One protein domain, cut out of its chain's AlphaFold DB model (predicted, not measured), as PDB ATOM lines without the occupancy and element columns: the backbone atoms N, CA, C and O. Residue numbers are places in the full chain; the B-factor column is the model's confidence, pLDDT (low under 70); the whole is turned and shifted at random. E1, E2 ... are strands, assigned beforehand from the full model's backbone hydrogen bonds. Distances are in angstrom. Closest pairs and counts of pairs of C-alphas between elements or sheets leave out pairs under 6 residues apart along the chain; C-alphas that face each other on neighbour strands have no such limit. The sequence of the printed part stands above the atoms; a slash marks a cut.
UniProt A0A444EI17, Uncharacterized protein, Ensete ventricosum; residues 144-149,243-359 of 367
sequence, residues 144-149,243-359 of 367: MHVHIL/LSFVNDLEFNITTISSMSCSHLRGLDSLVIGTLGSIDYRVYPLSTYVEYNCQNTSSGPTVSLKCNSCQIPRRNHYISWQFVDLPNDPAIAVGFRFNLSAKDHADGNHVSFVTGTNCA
ATOM      1  N   MET A 144      50.938  21.594  83.170       50.06
ATOM      2  CA  MET A 144      51.558  22.880  82.843       50.06
ATOM      3  C   MET A 144      52.952  22.983  83.461       50.06
ATOM      4  O   MET A 144      53.138  22.707  84.644       50.06
ATOM      5  N   HIS A 145      53.907  23.412  82.632       46.03
ATOM      6  CA  HIS A 145      55.324  23.544  82.963       46.03
ATOM      7  C   HIS A 145      55.784  24.970  82.679       46.03
ATOM      8  O   HIS A 145      55.714  25.431  81.538       46.03
ATOM      9  N   VAL A 146      56.259  25.670  83.708       50.72
ATOM     10  CA  VAL A 146      56.811  27.023  83.595       50.72
ATOM     11  C   VAL A 146      58.324  26.949  83.745       50.72
ATOM     12  O   VAL A 146      58.838  26.602  84.805       50.72
ATOM     13  N   HIS A 147      59.031  27.295  82.668       45.88
ATOM     14  CA  HIS A 147      60.489  27.373  82.627       45.88
ATOM     15  C   HIS A 147      60.937  28.832  82.757       45.88
ATOM     16  O   HIS A 147      60.791  29.611  81.814       45.88
ATOM     17  N   ILE A 148      61.526  29.198  83.895       49.97
ATOM     18  CA  ILE A 148      62.188  30.496  84.076       49.97
ATOM     19  C   ILE A 148      63.674  30.289  83.768       49.97
ATOM     20  O   ILE A 148      64.439  29.781  84.589       49.97
ATOM     21  N   LEU A 149      64.071  30.631  82.541       42.34
ATOM     22  CA  LEU A 149      65.447  30.485  82.062       42.34
ATOM     23  C   LEU A 149      66.304  31.669  82.525       42.34
ATOM     24  O   LEU A 149      66.192  32.767  81.980       42.34
ATOM     25  N   LEU A 243      73.055  41.393  89.415       46.06
ATOM     26  CA  LEU A 243      73.079  40.373  90.474       46.06
ATOM     27  C   LEU A 243      72.154  40.708  91.652       46.06
ATOM     28  O   LEU A 243      71.714  39.792  92.340       46.06
ATOM     29  N   SER A 244      71.896  41.992  91.901       49.22
ATOM     30  CA  SER A 244      71.276  42.497  93.134       49.22
ATOM     31  C   SER A 244      69.873  43.081  92.936       49.22
ATOM     32  O   SER A 244      69.381  43.783  93.814       49.22
ATOM     33  N   PHE A 245      69.207  42.786  91.813       53.84
ATOM     34  CA  PHE A 245      67.810  43.179  91.598       53.84
ATOM     35  C   PHE A 245      66.866  42.361  92.486       53.84
ATOM     36  O   PHE A 245      66.397  41.279  92.129       53.84
ATOM     37  N   VAL A 246      66.612  42.920  93.665       64.81
ATOM     38  CA  VAL A 246      65.580  42.526  94.620       64.81
ATOM     39  C   VAL A 246      64.244  43.043  94.083       64.81
ATOM     40  O   VAL A 246      63.857  44.174  94.354       64.81
ATOM     41  N   ASN A 247      63.566  42.234  93.267       67.25
ATOM     42  CA  ASN A 247      62.279  42.599  92.670       67.25
ATOM     43  C   ASN A 247      61.115  41.962  93.436       67.25
ATOM     44  O   ASN A 247      61.184  40.793  93.826       67.25
ATOM     45  N   ASP A 248      60.014  42.697  93.553       75.88
ATOM     46  CA  ASP A 248      58.714  42.125  93.884       75.88
ATOM     47  C   ASP A 248      58.100  41.526  92.608       75.88
ATOM     48  O   ASP A 248      57.992  42.193  91.571       75.88
ATOM     49  N   LEU A 249      57.707  40.255  92.667       76.44
ATOM     50  CA  LEU A 249      57.139  39.514  91.540       76.44
ATOM     51  C   LEU A 249      55.742  39.011  91.896       76.44
ATOM     52  O   LEU A 249      55.550  38.334  92.906       76.44
ATOM     53  N   GLU A 250      54.780  39.277  91.020       82.81
ATOM     54  CA  GLU A 250      53.444  38.691  91.077       82.81
ATOM     55  C   GLU A 250      53.109  38.053  89.728       82.81
ATOM     56  O   GLU A 250      53.102  38.718  88.690       82.81
ATOM     57  N   PHE A 251      52.842  36.748  89.743       83.75
ATOM     58  CA  PHE A 251      52.524  35.960  88.559       83.75
ATOM     59  C   PHE A 251      51.187  35.244  88.746       83.75
ATOM     60  O   PHE A 251      51.065  34.300  89.527       83.75
ATOM     61  N   ASN A 252      50.180  35.712  88.014       85.44
ATOM     62  CA  ASN A 252      48.795  35.271  88.119       85.44
ATOM     63  C   ASN A 252      48.405  34.466  86.873       85.44
ATOM     64  O   ASN A 252      48.415  34.990  85.755       85.44
ATOM     65  N   ILE A 253      48.056  33.193  87.063       84.56
ATOM     66  CA  ILE A 253      47.785  32.212  86.007       84.56
ATOM     67  C   ILE A 253      46.337  31.727  86.124       84.56
ATOM     68  O   ILE A 253      46.020  30.841  86.916       84.56
ATOM     69  N   THR A 254      45.456  32.306  85.314       83.56
ATOM     70  CA  THR A 254      44.055  31.888  85.142       83.56
ATOM     71  C   THR A 254      43.975  30.720  84.148       83.56
ATOM     72  O   THR A 254      44.390  30.873  82.992       83.56
ATOM     73  N   THR A 255      43.438  29.562  84.546       81.88
ATOM     74  CA  THR A 255      43.260  28.412  83.636       81.88
ATOM     75  C   THR A 255      41.827  28.377  83.094       81.88
ATOM     76  O   THR A 255      40.864  28.287  83.850       81.88
ATOM     77  N   ILE A 256      41.663  28.479  81.771       81.19
ATOM     78  CA  ILE A 256      40.349  28.602  81.120       81.19
ATOM     79  C   ILE A 256      39.708  27.213  81.054       81.19
ATOM     80  O   ILE A 256      40.108  26.377  80.238       81.19
ATOM     81  N   SER A 257      38.783  26.937  81.973       77.94
ATOM     82  CA  SER A 257      38.346  25.577  82.302       77.94
ATOM     83  C   SER A 257      37.066  25.535  83.147       77.94
ATOM     84  O   SER A 257      36.684  26.523  83.769       77.94
ATOM     85  N   SER A 258      36.429  24.362  83.210       75.69
ATOM     86  CA  SER A 258      35.286  24.076  84.097       75.69
ATOM     87  C   SER A 258      35.687  23.483  85.457       75.69
ATOM     88  O   SER A 258      34.817  23.130  86.247       75.69
ATOM     89  N   MET A 259      36.987  23.317  85.719       82.31
ATOM     90  CA  MET A 259      37.500  22.706  86.951       82.31
ATOM     91  C   MET A 259      37.639  23.731  88.091       82.31
ATOM     92  O   MET A 259      37.304  24.906  87.949       82.31
ATOM     93  N   SER A 260      38.162  23.296  89.236       84.75
ATOM     94  CA  SER A 260      38.354  24.137  90.427       84.75
ATOM     95  C   SER A 260      39.642  23.788  91.178       84.75
ATOM     96  O   SER A 260      40.262  22.754  90.921       84.75
ATOM     97  N   CYS A 261      40.057  24.624  92.134       85.38
ATOM     98  CA  CYS A 261      41.316  24.462  92.878       85.38
ATOM     99  C   CYS A 261      41.485  23.108  93.607       85.38
ATOM    100  O   CYS A 261      42.614  22.727  93.901       85.38
ATOM    101  N   SER A 262      40.418  22.334  93.851       85.56
ATOM    102  CA  SER A 262      40.497  20.969  94.413       85.56
ATOM    103  C   SER A 262      41.191  19.948  93.490       85.56
ATOM    104  O   SER A 262      41.729  18.938  93.965       85.56
ATOM    105  N   HIS A 263      41.198  20.228  92.183       80.56
ATOM    106  CA  HIS A 263      41.799  19.403  91.134       80.56
ATOM    107  C   HIS A 263      43.322  19.592  91.041       80.56
ATOM    108  O   HIS A 263      44.017  18.735  90.501       80.56
ATOM    109  N   LEU A 264      43.855  20.708  91.551       80.94
ATOM    110  CA  LEU A 264      45.263  21.088  91.424       80.94
ATOM    111  C   LEU A 264      46.162  20.234  92.332       80.94
ATOM    112  O   LEU A 264      45.896  20.089  93.526       80.94
ATOM    113  N   ARG A 265      47.246  19.676  91.775       81.19
ATOM    114  CA  ARG A 265      48.246  18.859  92.490       81.19
ATOM    115  C   ARG A 265      49.669  19.158  91.993       81.19
ATOM    116  O   ARG A 265      49.865  19.457  90.816       81.19
ATOM    117  N   GLY A 266      50.664  19.025  92.874       71.75
ATOM    118  CA  GLY A 266      52.097  19.118  92.537       71.75
ATOM    119  C   GLY A 266      52.724  20.522  92.566       71.75
ATOM    120  O   GLY A 266      53.916  20.654  92.313       71.75
ATOM    121  N   LEU A 267      51.955  21.568  92.898       72.38
ATOM    122  CA  LEU A 267      52.454  22.949  93.038       72.38
ATOM    123  C   LEU A 267      53.250  23.182  94.345       72.38
ATOM    124  O   LEU A 267      53.560  24.310  94.711       72.38
ATOM    125  N   ASP A 268      53.568  22.115  95.070       69.00
ATOM    126  CA  ASP A 268      54.375  22.113  96.285       69.00
ATOM    127  C   ASP A 268      55.884  22.135  96.001       69.00
ATOM    128  O   ASP A 268      56.655  22.461  96.900       69.00
ATOM    129  N   SER A 269      56.320  21.828  94.772       68.56
ATOM    130  CA  SER A 269      57.736  21.634  94.434       68.56
ATOM    131  C   SER A 269      58.280  22.612  93.379       68.56
ATOM    132  O   SER A 269      57.705  22.821  92.311       68.56
ATOM    133  N   LEU A 270      59.439  23.193  93.691       70.44
ATOM    134  CA  LEU A 270      60.278  24.010  92.818       70.44
ATOM    135  C   LEU A 270      61.532  23.207  92.455       70.44
ATOM    136  O   LEU A 270      62.294  22.812  93.342       70.44
ATOM    137  N   VAL A 271      61.781  22.987  91.163       64.94
ATOM    138  CA  VAL A 271      63.013  22.339  90.693       64.94
ATOM    139  C   VAL A 271      63.985  23.405  90.195       64.94
ATOM    140  O   VAL A 271      63.669  24.172  89.286       64.94
ATOM    141  N   ILE A 272      65.179  23.438  90.786       66.81
ATOM    142  CA  ILE A 272      66.266  24.353  90.429       66.81
ATOM    143  C   ILE A 272      67.384  23.543  89.766       66.81
ATOM    144  O   ILE A 272      67.926  22.611  90.362       66.81
ATOM    145  N   GLY A 273      67.752  23.920  88.541       59.25
ATOM    146  CA  GLY A 273      68.775  23.254  87.731       59.25
ATOM    147  C   GLY A 273      68.223  22.610  86.455       59.25
ATOM    148  O   GLY A 273      67.026  22.622  86.178       59.25
ATOM    149  N   THR A 274      69.120  22.053  85.643       60.50
ATOM    150  CA  THR A 274      68.757  21.402  84.375       60.50
ATOM    151  C   THR A 274      68.412  19.934  84.622       60.50
ATOM    152  O   THR A 274      69.246  19.182  85.136       60.50
ATOM    153  N   LEU A 275      67.201  19.509  84.242       52.28
ATOM    154  CA  LEU A 275      66.761  18.115  84.371       52.28
ATOM    155  C   LEU A 275      67.749  17.177  83.651       52.28
ATOM    156  O   LEU A 275      68.131  17.427  82.509       52.28
ATOM    157  N   GLY A 276      68.172  16.107  84.331       52.16
ATOM    158  CA  GLY A 276      69.173  15.157  83.827       52.16
ATOM    159  C   GLY A 276      70.639  15.516  84.117       52.16
ATOM    160  O   GLY A 276      71.518  14.719  83.799       52.16
ATOM    161  N   SER A 277      70.924  16.663  84.745       50.31
ATOM    162  CA  SER A 277      72.262  17.001  85.268       50.31
ATOM    163  C   SER A 277      72.360  16.727  86.774       50.31
ATOM    164  O   SER A 277      71.365  16.848  87.478       50.31
ATOM    165  N   ILE A 278      73.550  16.391  87.289       52.16
ATOM    166  CA  ILE A 278      73.775  16.014  88.708       52.16
ATOM    167  C   ILE A 278      73.409  17.152  89.692       52.16
ATOM    168  O   ILE A 278      73.119  16.905  90.858       52.16
ATOM    169  N   ASP A 279      73.373  18.396  89.213       53.22
ATOM    170  CA  ASP A 279      73.123  19.613  89.996       53.22
ATOM    171  C   ASP A 279      71.632  19.952  90.225       53.22
ATOM    172  O   ASP A 279      71.333  21.022  90.767       53.22
ATOM    173  N   TYR A 280      70.687  19.089  89.815       58.00
ATOM    174  CA  TYR A 280      69.260  19.336  90.056       58.00
ATOM    175  C   TYR A 280      68.924  19.247  91.552       58.00
ATOM    176  O   TYR A 280      69.321  18.312  92.249       58.00
ATOM    177  N   ARG A 281      68.162  20.220  92.056       64.31
ATOM    178  CA  ARG A 281      67.673  20.241  93.439       64.31
ATOM    179  C   ARG A 281      66.187  20.550  93.460       64.31
ATOM    180  O   ARG A 281      65.730  21.429  92.734       64.31
ATOM    181  N   VAL A 282      65.450  19.828  94.297       66.69
ATOM    182  CA  VAL A 282      64.020  20.053  94.527       66.69
ATOM    183  C   VAL A 282      63.863  20.708  95.891       66.69
ATOM    184  O   VAL A 282      64.367  20.189  96.886       66.69
ATOM    185  N   TYR A 283      63.174  21.842  95.923       66.56
ATOM    186  CA  TYR A 283      62.845  22.587  97.133       66.56
ATOM    187  C   TYR A 283      61.324  22.755  97.233       66.56
ATOM    188  O   TYR A 283      60.658  22.810  96.196       66.56
ATOM    189  N   PRO A 284      60.746  22.853  98.441       72.69
ATOM    190  CA  PRO A 284      59.343  23.225  98.583       72.69
ATOM    191  C   PRO A 284      59.122  24.658  98.068       72.69
ATOM    192  O   PRO A 284      59.835  25.579  98.461       72.69
ATOM    193  N   LEU A 285      58.140  24.870  97.188       72.38
ATOM    194  CA  LEU A 285      57.894  26.179  96.562       72.38
ATOM    195  C   LEU A 285      57.633  27.279  97.611       72.38
ATOM    196  O   LEU A 285      58.093  28.409  97.456       72.38
ATOM    197  N   SER A 286      56.991  26.911  98.724       71.25
ATOM    198  CA  SER A 286      56.667  27.778  99.863       71.25
ATOM    199  C   SER A 286      57.866  28.367 100.619       71.25
ATOM    200  O   SER A 286      57.669  29.293 101.401       71.25
ATOM    201  N   THR A 287      59.103  27.894 100.405       66.94
ATOM    202  CA  THR A 287      60.305  28.547 100.972       66.94
ATOM    203  C   THR A 287      60.841  29.693 100.112       66.94
ATOM    204  O   THR A 287      61.781  30.364 100.528       66.94
ATOM    205  N   TYR A 288      60.273  29.907  98.922       69.38
ATOM    206  CA  TYR A 288      60.681  30.963  97.989       69.38
ATOM    207  C   TYR A 288      59.517  31.846  97.527       69.38
ATOM    208  O   TYR A 288      59.740  33.010  97.218       69.38
ATOM    209  N   VAL A 289      58.298  31.304  97.448       75.88
ATOM    210  CA  VAL A 289      57.137  31.958  96.830       75.88
ATOM    211  C   VAL A 289      55.884  31.680  97.661       75.88
ATOM    212  O   VAL A 289      55.561  30.522  97.933       75.88
ATOM    213  N   GLU A 290      55.142  32.725  98.021       85.44
ATOM    214  CA  GLU A 290      53.788  32.583  98.560       85.44
ATOM    215  C   GLU A 290      52.839  32.243  97.405       85.44
ATOM    216  O   GLU A 290      52.773  32.971  96.412       85.44
ATOM    217  N   TYR A 291      52.096  31.140  97.511       86.25
ATOM    218  CA  TYR A 291      51.128  30.743  96.493       86.25
ATOM    219  C   TYR A 291      49.703  30.688  97.042       86.25
ATOM    220  O   TYR A 291      49.465  30.258  98.170       86.25
ATOM    221  N   ASN A 292      48.738  31.070  96.211       89.50
ATOM    222  CA  ASN A 292      47.313  30.961  96.506       89.50
ATOM    223  C   ASN A 292      46.570  30.429  95.265       89.50
ATOM    224  O   ASN A 292      47.013  30.618  94.132       89.50
ATOM    225  N   CYS A 293      45.447  29.739  95.470       88.75
ATOM    226  CA  CYS A 293      44.569  29.284  94.394       88.75
ATOM    227  C   CYS A 293      43.149  29.783  94.652       88.75
ATOM    228  O   CYS A 293      42.535  29.437  95.661       88.75
ATOM    229  N   GLN A 294      42.618  30.579  93.724       91.50
ATOM    230  CA  GLN A 294      41.286  31.174  93.821       91.50
ATOM    231  C   GLN A 294      40.422  30.744  92.632       91.50
ATOM    232  O   GLN A 294      40.844  30.830  91.479       91.50
ATOM    233  N   ASN A 295      39.199  30.287  92.897       91.31
ATOM    234  CA  ASN A 295      38.240  29.959  91.842       91.31
ATOM    235  C   ASN A 295      37.669  31.255  91.243       91.31
ATOM    236  O   ASN A 295      37.170  32.106  91.976       91.31
ATOM    237  N   THR A 296      37.701  31.386  89.918       87.06
ATOM    238  CA  THR A 296      37.098  32.508  89.178       87.06
ATOM    239  C   THR A 296      36.060  31.994  88.183       87.06
ATOM    240  O   THR A 296      36.004  30.799  87.898       87.06
ATOM    241  N   SER A 297      35.265  32.889  87.592       85.75
ATOM    242  CA  SER A 297      34.250  32.536  86.585       85.75
ATOM    243  C   SER A 297      34.807  31.901  85.301       85.75
ATOM    244  O   SER A 297      34.032  31.379  84.506       85.75
ATOM    245  N   SER A 298      36.126  31.941  85.081       83.50
ATOM    246  CA  SER A 298      36.800  31.280  83.951       83.50
ATOM    247  C   SER A 298      37.514  29.972  84.328       83.50
ATOM    248  O   SER A 298      38.094  29.353  83.442       83.50
ATOM    249  N   GLY A 299      37.512  29.579  85.609       86.38
ATOM    250  CA  GLY A 299      38.289  28.459  86.156       86.38
ATOM    251  C   GLY A 299      39.206  28.874  87.323       86.38
ATOM    252  O   GLY A 299      39.140  30.018  87.797       86.38
ATOM    253  N   PRO A 300      40.059  27.971  87.840       87.88
ATOM    254  CA  PRO A 300      40.963  28.274  88.937       87.88
ATOM    255  C   PRO A 300      42.118  29.173  88.486       87.88
ATOM    256  O   PRO A 300      42.648  29.072  87.378       87.88
ATOM    257  N   THR A 301      42.516  30.060  89.389       89.12
ATOM    258  CA  THR A 301      43.614  31.008  89.214       89.12
ATOM    259  C   THR A 301      44.673  30.734  90.257       89.12
ATOM    260  O   THR A 301      44.392  30.838  91.450       89.12
ATOM    261  N   VAL A 302      45.882  30.406  89.812       87.81
ATOM    262  CA  VAL A 302      47.055  30.303  90.685       87.81
ATOM    263  C   VAL A 302      47.737  31.661  90.712       87.81
ATOM    264  O   VAL A 302      48.136  32.160  89.660       87.81
ATOM    265  N   SER A 303      47.875  32.257  91.891       88.12
ATOM    266  CA  SER A 303      48.716  33.432  92.103       88.12
ATOM    267  C   SER A 303      49.994  33.023  92.824       88.12
ATOM    268  O   SER A 303      49.954  32.327  93.837       88.12
ATOM    269  N   LEU A 304      51.132  33.437  92.269       85.00
ATOM    270  CA  LEU A 304      52.469  33.263  92.828       85.00
ATOM    271  C   LEU A 304      53.017  34.651  93.168       85.00
ATOM    272  O   LEU A 304      53.206  35.469  92.264       85.00
ATOM    273  N   LYS A 305      53.245  34.929  94.452       87.94
ATOM    274  CA  LYS A 305      53.738  36.212  94.969       87.94
ATOM    275  C   LYS A 305      55.092  36.027  95.642       87.94
ATOM    276  O   LYS A 305      55.314  35.075  96.388       87.94
ATOM    277  N   CYS A 306      56.013  36.928  95.339       81.06
ATOM    278  CA  CYS A 306      57.412  36.823  95.716       81.06
ATOM    279  C   CYS A 306      57.914  38.223  96.088       81.06
ATOM    280  O   CYS A 306      58.227  39.020  95.206       81.06
ATOM    281  N   ASN A 307      57.945  38.533  97.384       80.81
ATOM    282  CA  ASN A 307      58.401  39.833  97.878       80.81
ATOM    283  C   ASN A 307      59.923  39.801  98.074       80.81
ATOM    284  O   ASN A 307      60.455  38.819  98.597       80.81
ATOM    285  N   SER A 308      60.618  40.868  97.677       71.81
ATOM    286  CA  SER A 308      62.080  40.997  97.799       71.81
ATOM    287  C   SER A 308      62.884  39.856  97.132       71.81
ATOM    288  O   SER A 308      63.946  39.452  97.618       71.81
ATOM    289  N   CYS A 309      62.399  39.299  96.019       72.31
ATOM    290  CA  CYS A 309      62.900  38.028  95.499       72.31
ATOM    291  C   CYS A 309      64.136  38.146  94.595       72.31
ATOM    292  O   CYS A 309      64.077  38.597  93.450       72.31
ATOM    293  N   GLN A 310      65.260  37.619  95.085       62.78
ATOM    294  CA  GLN A 310      66.488  37.415  94.313       62.78
ATOM    295  C   GLN A 310      66.363  36.153  93.443       62.78
ATOM    296  O   GLN A 310      66.602  35.044  93.920       62.78
ATOM    297  N   ILE A 311      65.988  36.300  92.166       61.09
ATOM    298  CA  ILE A 311      65.871  35.167  91.227       61.09
ATOM    299  C   ILE A 311      67.258  34.514  91.032       61.09
ATOM    300  O   ILE A 311      68.145  35.151  90.457       61.09
ATOM    301  N   PRO A 312      67.490  33.247  91.437       54.41
ATOM    302  CA  PRO A 312      68.824  32.657  91.325       54.41
ATOM    303  C   PRO A 312      69.247  32.426  89.863       54.41
ATOM    304  O   PRO A 312      68.414  32.231  88.975       54.41
ATOM    305  N   ARG A 313      70.559  32.376  89.604       54.38
ATOM    306  CA  ARG A 313      71.157  32.291  88.248       54.38
ATOM    307  C   ARG A 313      70.967  30.971  87.479       54.38
ATOM    308  O   ARG A 313      71.470  30.847  86.366       54.38
ATOM    309  N   ARG A 314      70.238  30.003  88.037       56.56
ATOM    310  CA  ARG A 314      69.960  28.696  87.413       56.56
ATOM    311  C   ARG A 314      68.602  28.693  86.706       56.56
ATOM    312  O   ARG A 314      67.783  29.580  86.916       56.56
ATOM    313  N   ASN A 315      68.357  27.688  85.867       57.66
ATOM    314  CA  ASN A 315      67.023  27.444  85.319       57.66
ATOM    315  C   ASN A 315      66.080  26.997  86.443       57.66
ATOM    316  O   ASN A 315      66.414  26.056  87.168       57.66
ATOM    317  N   HIS A 316      64.913  27.631  86.551       64.56
ATOM    318  CA  HIS A 316      63.854  27.219  87.477       64.56
ATOM    319  C   HIS A 316      62.705  26.590  86.710       64.56
ATOM    320  O   HIS A 316      62.345  27.039  85.618       64.56
ATOM    321  N   TYR A 317      62.123  25.561  87.305       64.94
ATOM    322  CA  TYR A 317      61.023  24.804  86.745       64.94
ATOM    323  C   TYR A 317      59.953  24.614  87.818       64.94
ATOM    324  O   TYR A 317      60.203  24.012  88.866       64.94
ATOM    325  N   ILE A 318      58.768  25.153  87.540       70.50
ATOM    326  CA  ILE A 318      57.561  24.961  88.346       70.50
ATOM    327  C   ILE A 318      56.583  24.175  87.479       70.50
ATOM    328  O   ILE A 318      56.253  24.602  86.368       70.50
ATOM    329  N   SER A 319      56.130  23.029  87.978       72.06
ATOM    330  CA  SER A 319      55.212  22.142  87.267       72.06
ATOM    331  C   SER A 319      54.054  21.736  88.156       72.06
ATOM    332  O   SER A 319      54.271  21.308  89.285       72.06
ATOM    333  N   TRP A 320      52.838  21.786  87.625       76.62
ATOM    334  CA  TRP A 320      51.657  21.248  88.293       76.62
ATOM    335  C   TRP A 320      50.757  20.537  87.290       76.62
ATOM    336  O   TRP A 320      50.868  20.688  86.067       76.62
ATOM    337  N   GLN A 321      49.859  19.726  87.827       76.81
ATOM    338  CA  GLN A 321      48.895  18.958  87.057       76.81
ATOM    339  C   GLN A 321      47.517  19.081  87.689       76.81
ATOM    340  O   GLN A 321      47.387  19.163  88.914       76.81
ATOM    341  N   PHE A 322      46.489  19.057  86.850       78.00
ATOM    342  CA  PHE A 322      45.123  18.902  87.322       78.00
ATOM    343  C   PHE A 322      44.720  17.431  87.221       78.00
ATOM    344  O   PHE A 322      45.047  16.738  86.253       78.00
ATOM    345  N   VAL A 323      44.060  16.944  88.264       78.25
ATOM    346  CA  VAL A 323      43.628  15.555  88.414       78.25
ATOM    347  C   VAL A 323      42.111  15.539  88.500       78.25
ATOM    348  O   VAL A 323      41.527  16.325  89.240       78.25
ATOM    349  N   ASP A 324      41.493  14.646  87.733       79.19
ATOM    350  CA  ASP A 324      40.048  14.430  87.716       79.19
ATOM    351  C   ASP A 324      39.549  13.996  89.099       79.19
ATOM    352  O   ASP A 324      40.144  13.119  89.739       79.19
ATOM    353  N   LEU A 325      38.452  14.598  89.547       81.25
ATOM    354  CA  LEU A 325      37.736  14.204  90.755       81.25
ATOM    355  C   LEU A 325      36.584  13.248  90.386       81.25
ATOM    356  O   LEU A 325      36.154  13.199  89.230       81.25
ATOM    357  N   PRO A 326      36.054  12.456  91.336       75.56
ATOM    358  CA  PRO A 326      34.859  11.659  91.079       75.56
ATOM    359  C   PRO A 326      33.692  12.578  90.685       75.56
ATOM    360  O   PRO A 326      33.304  13.449  91.456       75.56
ATOM    361  N   ASN A 327      33.141  12.343  89.491       74.62
ATOM    362  CA  ASN A 327      32.124  13.139  88.783       74.62
ATOM    363  C   ASN A 327      32.587  14.470  88.142       74.62
ATOM    364  O   ASN A 327      31.873  14.959  87.272       74.62
ATOM    365  N   ASP A 328      33.780  14.992  88.459       72.81
ATOM    366  CA  ASP A 328      34.307  16.259  87.914       72.81
ATOM    367  C   ASP A 328      35.591  16.037  87.067       72.81
ATOM    368  O   ASP A 328      36.679  15.830  87.618       72.81
ATOM    369  N   PRO A 329      35.517  16.063  85.718       73.62
ATOM    370  CA  PRO A 329      36.675  15.849  84.842       73.62
ATOM    371  C   PRO A 329      37.530  17.115  84.638       73.62
ATOM    372  O   PRO A 329      37.020  18.215  84.407       73.62
ATOM    373  N   ALA A 330      38.858  16.963  84.631       72.25
ATOM    374  CA  ALA A 330      39.806  18.076  84.548       72.25
ATOM    375  C   ALA A 330      40.090  18.509  83.091       72.25
ATOM    376  O   ALA A 330      41.123  18.168  82.511       72.25
ATOM    377  N   ILE A 331      39.189  19.299  82.494       72.31
ATOM    378  CA  ILE A 331      39.301  19.784  81.101       72.31
ATOM    379  C   ILE A 331      39.702  21.272  81.048       72.31
ATOM    380  O   ILE A 331      39.068  22.112  81.684       72.31
ATOM    381  N   ALA A 332      40.733  21.611  80.260       71.38
ATOM    382  CA  ALA A 332      41.215  22.984  80.058       71.38
ATOM    383  C   ALA A 332      41.344  23.352  78.568       71.38
ATOM    384  O   ALA A 332      41.936  22.609  77.782       71.38
ATOM    385  N   VAL A 333      40.835  24.532  78.204       70.56
ATOM    386  CA  VAL A 333      40.826  25.093  76.835       70.56
ATOM    387  C   VAL A 333      42.023  26.025  76.592       70.56
ATOM    388  O   VAL A 333      42.442  26.249  75.457       70.56
ATOM    389  N   GLY A 334      42.622  26.575  77.647       71.50
ATOM    390  CA  GLY A 334      43.797  27.432  77.522       71.50
ATOM    391  C   GLY A 334      44.272  28.020  78.841       71.50
ATOM    392  O   GLY A 334      43.669  27.814  79.893       71.50
ATOM    393  N   PHE A 335      45.355  28.783  78.763       76.81
ATOM    394  CA  PHE A 335      45.987  29.434  79.905       76.81
ATOM    395  C   PHE A 335      46.155  30.920  79.612       76.81
ATOM    396  O   PHE A 335      46.819  31.301  78.646       76.81
ATOM    397  N   ARG A 336      45.572  31.767  80.457       79.25
ATOM    398  CA  ARG A 336      45.814  33.210  80.460       79.25
ATOM    399  C   ARG A 336      46.708  33.537  81.648       79.25
ATOM    400  O   ARG A 336      46.457  33.069  82.755       79.25
ATOM    401  N   PHE A 337      47.742  34.333  81.417       82.81
ATOM    402  CA  PHE A 337      48.717  34.699  82.434       82.81
ATOM    403  C   PHE A 337      48.966  36.208  82.454       82.81
ATOM    404  O   PHE A 337      48.852  36.896  81.435       82.81
ATOM    405  N   ASN A 338      49.305  36.711  83.635       81.19
ATOM    406  CA  ASN A 338      49.748  38.074  83.879       81.19
ATOM    407  C   ASN A 338      50.951  38.022  84.824       81.19
ATOM    408  O   ASN A 338      50.811  37.577  85.963       81.19
ATOM    409  N   LEU A 339      52.116  38.440  84.341       79.38
ATOM    410  CA  LEU A 339      53.334  38.600  85.125       79.38
ATOM    411  C   LEU A 339      53.589  40.091  85.320       79.38
ATOM    412  O   LEU A 339      53.811  40.803  84.344       79.38
ATOM    413  N   SER A 340      53.614  40.547  86.565       77.38
ATOM    414  CA  SER A 340      54.100  41.874  86.938       77.38
ATOM    415  C   SER A 340      55.372  41.750  87.768       77.38
ATOM    416  O   SER A 340      55.387  41.056  88.784       77.38
ATOM    417  N   ALA A 341      56.423  42.438  87.332       77.00
ATOM    418  CA  ALA A 341      57.661  42.634  88.072       77.00
ATOM    419  C   ALA A 341      57.790  44.116  88.437       77.00
ATOM    420  O   ALA A 341      57.562  44.993  87.597       77.00
ATOM    421  N   LYS A 342      58.134  44.389  89.690       77.12
ATOM    422  CA  LYS A 342      58.176  45.725  90.283       77.12
ATOM    423  C   LYS A 342      59.458  45.851  91.107       77.12
ATOM    424  O   LYS A 342      59.856  44.888  91.758       77.12
ATOM    425  N   ASP A 343      60.091  47.021  91.093       71.38
ATOM    426  CA  ASP A 343      61.188  47.291  92.025       71.38
ATOM    427  C   ASP A 343      60.668  47.348  93.474       71.38
ATOM    428  O   ASP A 343      59.618  47.936  93.760       71.38
ATOM    429  N   HIS A 344      61.401  46.713  94.385       69.62
ATOM    430  CA  HIS A 344      61.070  46.680  95.805       69.62
ATOM    431  C   HIS A 344      61.320  48.034  96.493       69.62
ATOM    432  O   HIS A 344      60.638  48.356  97.467       69.62
ATOM    433  N   ALA A 345      62.267  48.837  95.991       65.75
ATOM    434  CA  ALA A 345      62.557  50.163  96.536       65.75
ATOM    435  C   ALA A 345      61.609  51.238  95.975       65.75
ATOM    436  O   ALA A 345      60.865  51.863  96.735       65.75
ATOM    437  N   ASP A 346      61.602  51.440  94.655       63.62
ATOM    438  CA  ASP A 346      60.848  52.505  93.994       63.62
ATOM    439  C   ASP A 346      59.637  51.943  93.232       63.62
ATOM    440  O   ASP A 346      59.665  51.624  92.038       63.62
ATOM    441  N   GLY A 347      58.512  51.829  93.944       58.94
ATOM    442  CA  GLY A 347      57.299  51.160  93.458       58.94
ATOM    443  C   GLY A 347      56.579  51.809  92.265       58.94
ATOM    444  O   GLY A 347      55.498  51.351  91.897       58.94
ATOM    445  N   ASN A 348      57.173  52.847  91.677       56.75
ATOM    446  CA  ASN A 348      56.715  53.580  90.501       56.75
ATOM    447  C   ASN A 348      57.014  52.849  89.176       56.75
ATOM    448  O   ASN A 348      56.369  53.122  88.162       56.75
ATOM    449  N   HIS A 349      57.971  51.915  89.166       56.75
ATOM    450  CA  HIS A 349      58.382  51.191  87.960       56.75
ATOM    451  C   HIS A 349      57.866  49.745  87.962       56.75
ATOM    452  O   HIS A 349      58.443  48.853  88.581       56.75
ATOM    453  N   VAL A 350      56.771  49.517  87.227       66.44
ATOM    454  CA  VAL A 350      56.149  48.197  87.036       66.44
ATOM    455  C   VAL A 350      56.300  47.752  85.583       66.44
ATOM    456  O   VAL A 350      55.761  48.377  84.669       66.44
ATOM    457  N   SER A 351      56.989  46.634  85.372       66.75
ATOM    458  CA  SER A 351      57.009  45.911  84.098       66.75
ATOM    459  C   SER A 351      55.909  44.853  84.104       66.75
ATOM    460  O   SER A 351      55.902  43.990  84.981       66.75
ATOM    461  N   PHE A 352      54.992  44.884  83.134       68.00
ATOM    462  CA  PHE A 352      53.926  43.886  83.007       68.00
ATOM    463  C   PHE A 352      54.018  43.119  81.683       68.00
ATOM    464  O   PHE A 352      54.296  43.691  80.630       68.00
ATOM    465  N   VAL A 353      53.758  41.813  81.739       73.56
ATOM    466  CA  VAL A 353      53.696  40.905  80.590       73.56
ATOM    467  C   VAL A 353      52.431  40.062  80.722       73.56
ATOM    468  O   VAL A 353      52.334  39.176  81.573       73.56
ATOM    469  N   THR A 354      51.450  40.336  79.869       73.00
ATOM    470  CA  THR A 354      50.201  39.573  79.774       73.00
ATOM    471  C   THR A 354      50.200  38.687  78.533       73.00
ATOM    472  O   THR A 354      50.771  39.036  77.501       73.00
ATOM    473  N   GLY A 355      49.543  37.530  78.617       71.12
ATOM    474  CA  GLY A 355      49.416  36.621  77.481       71.12
ATOM    475  C   GLY A 355      48.278  35.616  77.624       71.12
ATOM    476  O   GLY A 355      47.790  35.337  78.721       71.12
ATOM    477  N   THR A 356      47.839  35.081  76.488       66.81
ATOM    478  CA  THR A 356      46.728  34.124  76.378       66.81
ATOM    479  C   THR A 356      47.111  32.999  75.422       66.81
ATOM    480  O   THR A 356      47.028  33.152  74.204       66.81
ATOM    481  N   ASN A 357      47.511  31.855  75.973       63.88
ATOM    482  CA  ASN A 357      47.851  30.657  75.213       63.88
ATOM    483  C   ASN A 357      46.626  29.736  75.151       63.88
ATOM    484  O   ASN A 357      46.394  28.920  76.047       63.88
ATOM    485  N   CYS A 358      45.826  29.877  74.094       48.97
ATOM    486  CA  CYS A 358      44.700  28.985  73.817       48.97
ATOM    487  C   CYS A 358      45.204  27.650  73.250       48.97
ATOM    488  O   CYS A 358      45.873  27.621  72.216       48.97
ATOM    489  N   ALA A 359      44.859  26.543  73.904       46.88
ATOM    490  CA  ALA A 359      45.149  25.197  73.430       46.88
ATOM    491  C   ALA A 359      43.922  24.677  72.670       46.88
ATOM    492  O   ALA A 359      43.016  24.086  73.255       46.88
TER     493      ALA A 359
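AT A GLANCE: This is residues 144 to 149 and 243 to 359 of the 367 residues of an uncharacterized protein of Ensete ventricosum (UniProt A0A444EI17). Two antiparallel sheets stand partly face to face as a loose sandwich: a large, twisted sheet of five strands makes one layer, and a smaller sheet of four strands lies over part of one of its faces. The links E2 to E3, E4 to E5, E6 to E7 and E7 to E8 pass between the two layers, and the hairpin E3 and E4 makes one end of the smaller sheet. The printed part has 123 residues with nine named strands, E1 to E9 along the chain, and no named helix; the class is all strand. The orders are E5 - E6 - E2 - E8 - E9 and E1 - E7 - E3 - E4. The whole is compact, with a radius of gyration of the C-alphas of 15.5 A and spans of 49 by 41 by 24 A.

IN THESE COORDINATES: E1, residues 144 to 148, begins at C-alpha 144 (51.558, 22.880, 82.843). After the cut come E2, residues 247 to 257, 31.1 A long, E3, residues 269 to 272, and E4, residues 281 to 284. E5, residues 290 to 296, is 19.1 A long and E6, residues 299 to 309, 28.0 A. E7, residues 316 to 322, is 20.5 A long. E8, residues 332 to 343, the longest by residues, begins at C-alpha 332 (41.215, 22.984, 80.058) and is 33.7 A long. E9, residues 350 to 358, 26.0 A long, ends at C-alpha 358 (44.700, 28.985, 73.817).

HOW THE PARTS SIT: In the five-stranded sheet E5 and E9 are edge strands. E5 and E6 form a hairpin, with N 292 and O 303 at 2.9 A. E6 and E2 are antiparallel at 172 degrees, with N 253 and O 302 at 2.8 A. E2 and E8 are antiparallel at 168 degrees, with N 252 and O 338 at 2.8 A. E8 and E9 form a hairpin, with N 353 and O 339 at 2.8 A. In the other sheet E1 and E7 are antiparallel at 169 degrees, with N 146 and O 318 at 2.9 A. E7 and E3 have N 317 and O 271 at 2.9 A. E3 and E4 form a hairpin, with N 270 and O 283 at 2.8 A. Residues 264 to 265 pair, antiparallel, with residues 321 to 322 of E7. E2 and E7 are apart, and so are E1 and E8.

THE WHOLE: The C-alphas farthest apart, those of Leu 243 and Asn 327, are 49.2 A apart. Residues 150 to 242 are not printed, and C-alphas 149 and 243 are 15.1 A apart across the cut. The link E2 to E3, 11 residues, is long. The mean pLDDT of the printed part is 71.2; 49 residues are under 70, among them 144 to 149, 271 to 283 and 344 to 352.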